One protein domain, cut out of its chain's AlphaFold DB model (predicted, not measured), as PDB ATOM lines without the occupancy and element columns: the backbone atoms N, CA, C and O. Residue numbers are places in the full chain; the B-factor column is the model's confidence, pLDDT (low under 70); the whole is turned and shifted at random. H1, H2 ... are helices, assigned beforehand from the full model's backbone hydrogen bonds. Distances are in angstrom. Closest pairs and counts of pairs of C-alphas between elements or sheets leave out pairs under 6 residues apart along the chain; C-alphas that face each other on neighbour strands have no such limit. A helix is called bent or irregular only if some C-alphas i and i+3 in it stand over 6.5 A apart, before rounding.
ATOM      1  N   ARG A  65     -84.594 115.329 -27.266       88.94
ATOM      2  CA  ARG A  65     -83.777 114.975 -26.092       88.94
ATOM      3  C   ARG A  65     -83.294 113.521 -26.135       88.94
ATOM      4  O   ARG A  65     -82.107 113.275 -25.924       88.94
ATOM      5  N   ASP A  66     -84.180 112.577 -26.444       90.94
ATOM      6  CA  ASP A  66     -83.835 111.149 -26.498       90.94
ATOM      7  C   ASP A  66     -82.856 110.839 -27.641       90.94
ATOM      8  O   ASP A  66     -81.853 110.146 -27.438       90.94
ATOM      9  N   LEU A  67     -83.081 111.417 -28.828       93.75
ATOM     10  CA  LEU A  67     -82.170 111.285 -29.966       93.75
ATOM     11  C   LEU A  67     -80.784 111.875 -29.654       93.75
ATOM     12  O   LEU A  67     -79.764 111.256 -29.965       93.75
ATOM     13  N   TYR A  68     -80.721 113.039 -29.001       95.31
ATOM     14  CA  TYR A  68     -79.458 113.646 -28.571       95.31
ATOM     15  C   TYR A  68     -78.747 112.773 -27.529       95.31
ATOM     16  O   TYR A  68     -77.545 112.532 -27.648       95.31
ATOM     17  N   ALA A  69     -79.475 112.238 -26.543       93.69
ATOM     18  CA  ALA A  69     -78.926 111.336 -25.532       93.69
ATOM     19  C   ALA A  69     -78.335 110.059 -26.144       93.69
ATOM     20  O   ALA A  69     -77.264 109.621 -25.708       93.69
ATOM     21  N   GLN A  70     -78.979 109.511 -27.181       94.88
ATOM     22  CA  GLN A  70     -78.481 108.373 -27.952       94.88
ATOM     23  C   GLN A  70     -77.229 108.728 -28.773       94.88
ATOM     24  O   GLN A  70     -76.263 107.965 -28.782       94.88
ATOM     25  N   LYS A  71     -77.229 109.875 -29.467       95.38
ATOM     26  CA  LYS A  71     -76.200 110.229 -30.460       95.38
ATOM     27  C   LYS A  71     -74.991 110.987 -29.913       95.38
ATOM     28  O   LYS A  71     -73.942 110.968 -30.553       95.38
ATOM     29  N   MET A  72     -75.066 111.572 -28.719       93.50
ATOM     30  CA  MET A  72     -73.960 112.339 -28.126       93.50
ATOM     31  C   MET A  72     -72.660 111.534 -27.968       93.50
ATOM     32  O   MET A  72     -71.586 112.105 -28.094       93.50
ATOM     33  N   GLY A  73     -72.729 110.215 -27.742       92.19
ATOM     34  CA  GLY A  73     -71.526 109.368 -27.668       92.19
ATOM     35  C   GLY A  73     -70.863 109.070 -29.022       92.19
ATOM     36  O   GLY A  73     -69.702 108.682 -29.053       92.19
ATOM     37  N   GLU A  74     -71.588 109.236 -30.131       94.88
ATOM     38  CA  GLU A  74     -71.095 109.015 -31.500       94.88
ATOM     39  C   GLU A  74     -70.649 110.328 -32.161       94.88
ATOM     40  O   GLU A  74     -69.718 110.341 -32.963       94.88
ATOM     41  N   LEU A  75     -71.326 111.434 -31.836       95.69
ATOM     42  CA  LEU A  75     -71.138 112.734 -32.482       95.69
ATOM     43  C   LEU A  75     -70.365 113.749 -31.640       95.69
ATOM     44  O   LEU A  75     -69.834 114.703 -32.203       95.69
ATOM     45  N   GLY A  76     -70.357 113.589 -30.317       94.75
ATOM     46  CA  GLY A  76     -70.044 114.678 -29.397       94.75
ATOM     47  C   GLY A  76     -71.117 115.775 -29.400       94.75
ATOM     48  O   GLY A  76     -72.021 115.823 -30.239       94.75
ATOM     49  N   VAL A  77     -71.003 116.688 -28.444       95.31
ATOM     50  CA  VAL A  77     -71.773 117.934 -28.361       95.31
ATOM     51  C   VAL A  77     -71.471 118.812 -29.577       95.31
ATOM     52  O   VAL A  77     -72.393 119.279 -30.242       95.31
ATOM     53  N   ASN A  78     -70.192 118.939 -29.940       94.31
ATOM     54  CA  ASN A  78     -69.732 119.677 -31.117       94.31
ATOM     55  C   ASN A  78     -70.328 119.141 -32.438       94.31
ATOM     56  O   ASN A  78     -70.728 119.926 -33.299       94.31
ATOM     57  N   GLY A  79     -70.438 117.817 -32.607       96.38
ATOM     58  CA  GLY A  79     -71.039 117.213 -33.798       96.38
ATOM     59  C   GLY A  79     -72.559 117.331 -33.858       96.38
ATOM     60  O   GLY A  79     -73.099 117.429 -34.962       96.38
ATOM     61  N   ILE A  80     -73.244 117.374 -32.708       97.19
ATOM     62  CA  ILE A  80     -74.673 117.717 -32.648       97.19
ATOM     63  C   ILE A  80     -74.860 119.187 -33.040       97.19
ATOM     64  O   ILE A  80     -75.593 119.445 -33.992       97.19
ATOM     65  N   ILE A  81     -74.161 120.125 -32.384       96.00
ATOM     66  CA  ILE A  81     -74.253 121.574 -32.658       96.00
ATOM     67  C   ILE A  81     -74.050 121.864 -34.143       96.00
ATOM     68  O   ILE A  81     -74.887 122.531 -34.738       96.00
ATOM     69  N   ALA A  82     -73.010 121.295 -34.766       95.25
ATOM     70  CA  ALA A  82     -72.750 121.478 -36.194       95.25
ATOM     71  C   ALA A  82     -73.964 121.118 -37.074       95.25
ATOM     72  O   ALA A  82     -74.282 121.841 -38.013       95.25
ATOM     73  N   VAL A  83     -74.681 120.033 -36.752       96.38
ATOM     74  CA  VAL A  83     -75.894 119.636 -37.486       96.38
ATOM     75  C   VAL A  83     -77.082 120.545 -37.178       96.38
ATOM     76  O   VAL A  83     -77.882 120.797 -38.080       96.38
ATOM     77  N   LEU A  84     -77.208 121.054 -35.947       95.31
ATOM     78  CA  LEU A  84     -78.249 122.028 -35.623       95.31
ATOM     79  C   LEU A  84     -78.027 123.328 -36.410       95.31
ATOM     80  O   LEU A  84     -78.955 123.802 -37.060       95.31
ATOM     81  N   THR A  85     -76.795 123.847 -36.444       91.88
ATOM     82  CA  THR A  85     -76.417 125.044 -37.216       91.88
ATOM     83  C   THR A  85     -76.612 124.855 -38.731       91.88
ATOM     84  O   THR A  85     -77.084 125.771 -39.401       91.88
ATOM     85  N   ASP A  86     -76.341 123.656 -39.272       92.69
ATOM     86  CA  ASP A  86     -76.603 123.280 -40.681       92.69
ATOM     87  C   ASP A  86     -78.109 123.207 -41.048       92.69
ATOM     88  O   ASP A  86     -78.471 123.089 -42.228       92.69
ATOM     89  N   ILE A  87     -79.011 123.179 -40.060       89.19
ATOM     90  CA  ILE A  87     -80.472 123.225 -40.256       89.19
ATOM     91  C   ILE A  87     -80.984 124.649 -40.024       89.19
ATOM     92  O   ILE A  87     -81.700 125.195 -40.864       89.19
ATOM     93  N   ASN A  88     -80.603 125.235 -38.893       84.12
ATOM     94  CA  ASN A  88     -80.996 126.553 -38.430       84.12
ATOM     95  C   ASN A  88     -79.738 127.272 -37.907       84.12
ATOM     96  O   ASN A  88     -79.242 126.899 -36.845       84.12
ATOM     97  N   PRO A  89     -79.231 128.319 -38.585       82.88
ATOM     98  CA  PRO A  89     -77.997 128.998 -38.184       82.88
ATOM     99  C   PRO A  89     -77.980 129.557 -36.753       82.88
ATOM    100  O   PRO A  89     -76.899 129.748 -36.201       82.88
ATOM    101  N   THR A  90     -79.141 129.819 -36.136       78.44
ATOM    102  CA  THR A  90     -79.203 130.224 -34.718       78.44
ATOM    103  C   THR A  90     -79.328 129.039 -33.764       78.44
ATOM    104  O   THR A  90     -78.864 129.139 -32.632       78.44
ATOM    105  N   CYS A  91     -79.954 127.946 -34.220       86.94
ATOM    106  CA  CYS A  91     -80.221 126.677 -33.531       86.94
ATOM    107  C   CYS A  91     -80.722 126.758 -32.074       86.94
ATOM    108  O   CYS A  91     -80.533 125.821 -31.293       86.94
ATOM    109  N   HIS A  92     -81.322 127.888 -31.685       82.31
ATOM    110  CA  HIS A  92     -81.563 128.228 -30.285       82.31
ATOM    111  C   HIS A  92     -82.519 127.245 -29.598       82.31
ATOM    112  O   HIS A  92     -82.142 126.612 -28.611       82.31
ATOM    113  N   ASP A  93     -83.724 127.081 -30.144       78.38
ATOM    114  CA  ASP A  93     -84.772 126.231 -29.568       78.38
ATOM    115  C   ASP A  93     -84.416 124.739 -29.698       78.38
ATOM    116  O   ASP A  93     -84.774 123.909 -28.859       78.38
ATOM    117  N   GLU A  94     -83.668 124.377 -30.742       87.12
ATOM    118  CA  GLU A  94     -83.164 123.027 -30.967       87.12
ATOM    119  C   GLU A  94     -82.098 122.632 -29.937       87.12
ATOM    120  O   GLU A  94     -82.019 121.461 -29.558       87.12
ATOM    121  N   ALA A  95     -81.298 123.589 -29.456       90.31
ATOM    122  CA  ALA A  95     -80.229 123.354 -28.491       90.31
ATOM    123  C   ALA A  95     -80.706 123.261 -27.030       90.31
ATOM    124  O   ALA A  95     -79.962 122.741 -26.194       90.31
ATOM    125  N   HIS A  96     -81.939 123.673 -26.704       86.31
ATOM    126  CA  HIS A  96     -82.487 123.538 -25.343       86.31
ATOM    127  C   HIS A  96     -82.449 122.082 -24.859       86.31
ATOM    128  O   HIS A  96     -82.035 121.801 -23.739       86.31
ATOM    129  N   ASP A  97     -82.826 121.119 -25.699       90.69
ATOM    130  CA  ASP A  97     -82.771 119.705 -25.309       90.69
ATOM    131  C   ASP A  97     -81.336 119.166 -25.217       90.69
ATOM    132  O   ASP A  97     -81.074 118.254 -24.434       90.69
ATOM    133  N   LEU A  98     -80.383 119.750 -25.954       94.44
ATOM    134  CA  LEU A  98     -78.970 119.369 -25.874       94.44
ATOM    135  C   LEU A  98     -78.394 119.739 -24.505       94.44
ATOM    136  O   LEU A  98     -77.764 118.899 -23.863       94.44
ATOM    137  N   GLY A  99     -78.697 120.944 -24.014       91.81
ATOM    138  CA  GLY A  99     -78.331 121.374 -22.665       91.81
ATOM    139  C   GLY A  99     -78.872 120.456 -21.569       91.81
ATOM    140  O   GLY A  99     -78.132 120.080 -20.659       91.81
ATOM    141  N   LYS A 100     -80.132 120.010 -21.692       90.44
ATOM    142  CA  LYS A 100     -80.737 119.056 -20.744       90.44
ATOM    143  C   LYS A 100     -79.984 117.725 -20.712       90.44
ATOM    144  O   LYS A 100     -79.736 117.184 -19.638       90.44
ATOM    145  N   VAL A 101     -79.582 117.197 -21.873       93.62
ATOM    146  CA  VAL A 101     -78.787 115.956 -21.954       93.62
ATOM    147  C   VAL A 101     -77.382 116.147 -21.384       93.62
ATOM    148  O   VAL A 101     -76.896 115.258 -20.685       93.62
ATOM    149  N   ILE A 102     -76.732 117.285 -21.647       93.25
ATOM    150  CA  ILE A 102     -75.407 117.598 -21.093       93.25
ATOM    151  C   ILE A 102     -75.482 117.637 -19.564       93.25
ATOM    152  O   ILE A 102     -74.730 116.913 -18.913       93.25
ATOM    153  N   PHE A 103     -76.431 118.383 -18.986       89.50
ATOM    154  CA  PHE A 103     -76.596 118.426 -17.531       89.50
ATOM    155  C   PHE A 103     -76.930 117.050 -16.939       89.50
ATOM    156  O   PHE A 103     -76.323 116.645 -15.951       89.50
ATOM    157  N   ALA A 104     -77.824 116.281 -17.571       88.19
ATOM    158  CA  ALA A 104     -78.159 114.929 -17.120       88.19
ATOM    159  C   ALA A 104     -76.960 113.954 -17.142       88.19
ATOM    160  O   ALA A 104     -76.988 112.943 -16.439       88.19
ATOM    161  N   ARG A 105     -75.911 114.237 -17.930       88.19
ATOM    162  CA  ARG A 105     -74.658 113.463 -17.956       88.19
ATOM    163  C   ARG A 105     -73.584 113.990 -17.005       88.19
ATOM    164  O   ARG A 105     -72.814 113.180 -16.496       88.19
ATOM    165  N   THR A 106     -73.490 115.302 -16.785       87.00
ATOM    166  CA  THR A 106     -72.475 115.885 -15.887       87.00
ATOM    167  C   THR A 106     -72.903 115.898 -14.424       87.00
ATOM    168  O   THR A 106     -72.050 115.793 -13.547       87.00
ATOM    169  N   GLY A 107     -74.200 116.073 -14.147       80.50
ATOM    170  CA  GLY A 107     -74.745 116.296 -12.805       80.50
ATOM    171  C   GLY A 107     -74.304 117.612 -12.145       80.50
ATOM    172  O   GLY A 107     -74.588 117.828 -10.969       80.50
ATOM    173  N   GLU A 108     -73.601 118.487 -12.869       79.12
ATOM    174  CA  GLU A 108     -72.960 119.689 -12.330       79.12
ATOM    175  C   GLU A 108     -73.140 120.861 -13.302       79.12
ATOM    176  O   GLU A 108     -72.884 120.732 -14.506       79.12
ATOM    177  N   ILE A 109     -73.619 121.992 -12.772       78.62
ATOM    178  CA  ILE A 109     -74.070 123.141 -13.564       78.62
ATOM    179  C   ILE A 109     -72.886 123.807 -14.265       78.62
ATOM    180  O   ILE A 109     -72.956 123.994 -15.472       78.62
ATOM    181  N   GLY A 110     -71.795 124.121 -13.561       73.69
ATOM    182  CA  GLY A 110     -70.631 124.797 -14.152       73.69
ATOM    183  C   GLY A 110     -70.013 123.998 -15.300       73.69
ATOM    184  O   GLY A 110     -69.791 124.523 -16.385       73.69
ATOM    185  N   SER A 111     -69.842 122.691 -15.103       81.69
ATOM    186  CA  SER A 111     -69.343 121.763 -16.120       81.69
ATOM    187  C   SER A 111     -70.263 121.710 -17.345       81.69
ATOM    188  O   SER A 111     -69.789 121.804 -18.474       81.69
ATOM    189  N   ALA A 112     -71.582 121.614 -17.145       86.75
ATOM    190  CA  ALA A 112     -72.547 121.617 -18.247       86.75
ATOM    191  C   ALA A 112     -72.578 122.959 -19.000       86.75
ATOM    192  O   ALA A 112     -72.624 122.987 -20.230       86.75
ATOM    193  N   LEU A 113     -72.506 124.067 -18.262       82.62
ATOM    194  CA  LEU A 113     -72.439 125.426 -18.786       82.62
ATOM    195  C   LEU A 113     -71.181 125.660 -19.631       82.62
ATOM    196  O   LEU A 113     -71.292 126.233 -20.718       82.62
ATOM    197  N   ALA A 114     -70.027 125.165 -19.176       82.50
ATOM    198  CA  ALA A 114     -68.755 125.237 -19.888       82.50
ATOM    199  C   ALA A 114     -68.723 124.367 -21.158       82.50
ATOM    200  O   ALA A 114     -68.142 124.784 -22.156       82.50
ATOM    201  N   ILE A 115     -69.371 123.193 -21.151       89.19
ATOM    202  CA  ILE A 115     -69.542 122.349 -22.351       89.19
ATOM    203  C   ILE A 115     -70.456 123.029 -23.378       89.19
ATOM    204  O   ILE A 115     -70.210 122.935 -24.578       89.19
ATOM    205  N   CYS A 116     -71.518 123.702 -22.925       88.19
ATOM    206  CA  CYS A 116     -72.424 124.411 -23.822       88.19
ATOM    207  C   CYS A 116     -71.780 125.638 -24.477       88.19
ATOM    208  O   CYS A 116     -71.926 125.816 -25.686       88.19
ATOM    209  N   ALA A 117     -71.100 126.485 -23.697       82.88
ATOM    210  CA  ALA A 117     -70.687 127.829 -24.113       82.88
ATOM    211  C   ALA A 117     -71.829 128.618 -24.814       82.88
ATOM    212  O   ALA A 117     -73.018 128.324 -24.663       82.88
ATOM    213  N   ASP A 118     -71.506 129.643 -25.603       73.94
ATOM    214  CA  ASP A 118     -72.498 130.452 -26.328       73.94
ATOM    215  C   ASP A 118     -73.137 129.741 -27.543       73.94
ATOM    216  O   ASP A 118     -73.900 130.356 -28.298       73.94
ATOM    217  N   SER A 119     -72.893 128.432 -27.695       85.44
ATOM    218  CA  SER A 119     -73.407 127.584 -28.771       85.44
ATOM    219  C   SER A 119     -74.912 127.736 -28.971       85.44
ATOM    220  O   SER A 119     -75.705 127.683 -28.024       85.44
ATOM    221  N   CYS A 120     -75.302 127.877 -30.239       85.56
ATOM    222  CA  CYS A 120     -76.685 128.093 -30.650       85.56
ATOM    223  C   CYS A 120     -77.349 129.284 -29.936       85.56
ATOM    224  O   CYS A 120     -78.430 129.166 -29.358       85.56
ATOM    225  N   TYR A 121     -76.671 130.440 -29.932       77.31
ATOM    226  CA  TYR A 121     -77.181 131.684 -29.341       77.31
ATOM    227  C   TYR A 121     -77.582 131.474 -27.866       77.31
ATOM    228  O   TYR A 121     -78.668 131.871 -27.447       77.31
ATOM    229  N   SER A 122     -76.735 130.783 -27.096       78.25
ATOM    230  CA  SER A 122     -76.987 130.360 -25.706       78.25
ATOM    231  C   SER A 122     -78.143 129.363 -25.484       78.25
ATOM    232  O   SER A 122     -78.457 129.047 -24.337       78.25
ATOM    233  N   GLY A 123     -78.756 128.796 -26.528       81.81
ATOM    234  CA  GLY A 123     -79.852 127.826 -26.386       81.81
ATOM    235  C   GLY A 123     -79.444 126.563 -25.614       81.81
ATOM    236  O   GLY A 123     -80.209 126.049 -24.796       81.81
ATOM    237  N   CYS A 124     -78.196 126.115 -25.783       89.94
ATOM    238  CA  CYS A 124     -77.631 125.017 -24.996       89.94
ATOM    239  C   CYS A 124     -77.611 125.358 -23.494       89.94
ATOM    240  O   CYS A 124     -78.054 124.565 -22.665       89.94
ATOM    241  N   MET A 125     -77.179 126.572 -23.139       85.31
ATOM    242  CA  MET A 125     -77.158 127.044 -21.754       85.31
ATOM    243  C   MET A 125     -78.559 127.053 -21.126       85.31
ATOM    244  O   MET A 125     -78.723 126.552 -20.014       85.31
ATOM    245  N   HIS A 126     -79.583 127.527 -21.843       78.69
ATOM    246  CA  HIS A 126     -80.966 127.535 -21.338       78.69
ATOM    247  C   HIS A 126     -81.432 126.116 -20.977       78.69
ATOM    248  O   HIS A 126     -81.988 125.890 -19.902       78.69
ATOM    249  N   GLY A 127     -81.090 125.135 -21.816       84.00
ATOM    250  CA  GLY A 127     -81.309 123.714 -21.554       84.00
ATOM    251  C   GLY A 127     -80.691 123.191 -20.256       84.00
ATOM    252  O   GLY A 127     -81.351 122.475 -19.502       84.00
ATOM    253  N   VAL A 128     -79.436 123.568 -19.983       86.38
ATOM    254  CA  VAL A 128     -78.732 123.215 -18.737       86.38
ATOM    255  C   VAL A 128     -79.468 123.781 -17.527       86.38
ATOM    256  O   VAL A 128     -79.723 123.051 -16.571       86.38
ATOM    257  N   MET A 129     -79.850 125.060 -17.581       78.12
ATOM    258  CA  MET A 129     -80.543 125.734 -16.481       78.12
ATOM    259  C   MET A 129     -81.926 125.114 -16.222       78.12
ATOM    260  O   MET A 129     -82.273 124.856 -15.069       78.12
ATOM    261  N   PHE A 130     -82.694 124.799 -17.273       75.75
ATOM    262  CA  PHE A 130     -83.996 124.137 -17.136       75.75
ATOM    263  C   PHE A 130     -83.892 122.747 -16.490       75.75
ATOM    264  O   PHE A 130     -84.678 122.432 -15.594       75.75
ATOM    265  N   GLU A 131     -82.923 121.916 -16.891       82.88
ATOM    266  CA  GLU A 131     -82.745 120.584 -16.295       82.88
ATOM    267  C   GLU A 131     -82.238 120.671 -14.850       82.88
ATOM    268  O   GLU A 131     -82.778 120.019 -13.952       82.88
ATOM    269  N   ALA A 132     -81.240 121.522 -14.600       76.56
ATOM    270  CA  ALA A 132     -80.683 121.734 -13.271       76.56
ATOM    271  C   ALA A 132     -81.751 122.201 -12.275       76.56
ATOM    272  O   ALA A 132     -81.823 121.685 -11.159       76.56
ATOM    273  N   PHE A 133     -82.634 123.114 -12.686       68.25
ATOM    274  CA  PHE A 133     -83.684 123.626 -11.809       68.25
ATOM    275  C   PHE A 133     -84.960 122.772 -11.754       68.25
ATOM    276  O   PHE A 133     -85.796 122.974 -10.870       68.25
ATOM    277  N   SER A 134     -85.082 121.767 -12.623       66.50
ATOM    278  CA  SER A 134     -86.115 120.727 -12.514       66.50
ATOM    279  C   SER A 134     -85.648 119.532 -11.667       66.50
ATOM    280  O   SER A 134     -86.439 118.935 -10.945       66.50
ATOM    281  N   SER A 135     -84.358 119.182 -11.700       57.03
ATOM    282  CA  SER A 135     -83.843 117.946 -11.082       57.03
ATOM    283  C   SER A 135     -83.721 117.969  -9.548       57.03
ATOM    284  O   SER A 135     -83.846 116.921  -8.918       57.03
ATOM    285  N   VAL A 136     -83.544 119.133  -8.908       52.34
ATOM    286  CA  VAL A 136     -83.411 119.252  -7.429       52.34
ATOM    287  C   VAL A 136     -84.784 119.368  -6.725       52.34
ATOM    288  O   VAL A 136     -84.905 119.818  -5.580       52.34
ATOM    289  N   ALA A 137     -85.863 118.983  -7.408       44.09
ATOM    290  CA  ALA A 137     -87.233 119.256  -7.004       44.09
ATOM    291  C   ALA A 137     -88.019 118.022  -6.527       44.09
ATOM    292  O   ALA A 137     -88.889 117.496  -7.224       44.09
ATOM    293  N   ASN A 138     -87.770 117.587  -5.292       39.19
ATOM    294  CA  ASN A 138     -88.523 116.467  -4.722       39.19
ATOM    295  C   ASN A 138     -90.012 116.795  -4.491       39.19
ATOM    296  O   ASN A 138     -90.369 117.884  -4.047       39.19
TER     297      ASN A 138
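What this domain is: This is residues 65 to 138 of the 376 residues of an uncharacterized protein of Candidatus Woesearchaeota archaeon (UniProt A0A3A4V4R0). Helix H2 forms the core; H4 crosses it closely, H3 packs on both, and bent H1 packs on H2 with its two arms. The printed part has 74 residues with four named helices, H1 to H4 in order, all helix. It is compact, radius of gyration of the C-alphas 11.2 A, spanning 38 by 24 by 18 A.

Where its parts are: H1, residues 65 to 85, begins at C-alpha 65 (-83.777, 114.975, -26.092). Assigned as one helix by its hydrogen bonds, it is bent, C-alphas 74 and 77 being 9.5 A apart: H1a, residues 65 to 74, and H1b, 77 to 85. H2, residues 92 to 106, is 21.0 A long. H3 is residues 109 to 116. H4, residues 123 to 135, 18.6 A, ends at C-alpha 135 (-83.843, 117.946, -11.082).

How they stand to each other: H2, the hub, touches H4 at a steep tilt of 48 degrees, closest C-alphas Gly 99 and Gly 127, 3.9 A. H1a touches residues 97 to 101 of H2 alone. H3 and H4 form a hairpin. Every O i to N i+4 pair is within hydrogen-bond range in H3 and H4; H1a has 4 of 6, H1b 4 of 5, H2 8 of 11.

The domain as a whole: The printed part has no cut. Residues 133 to 138 have pLDDT under 70.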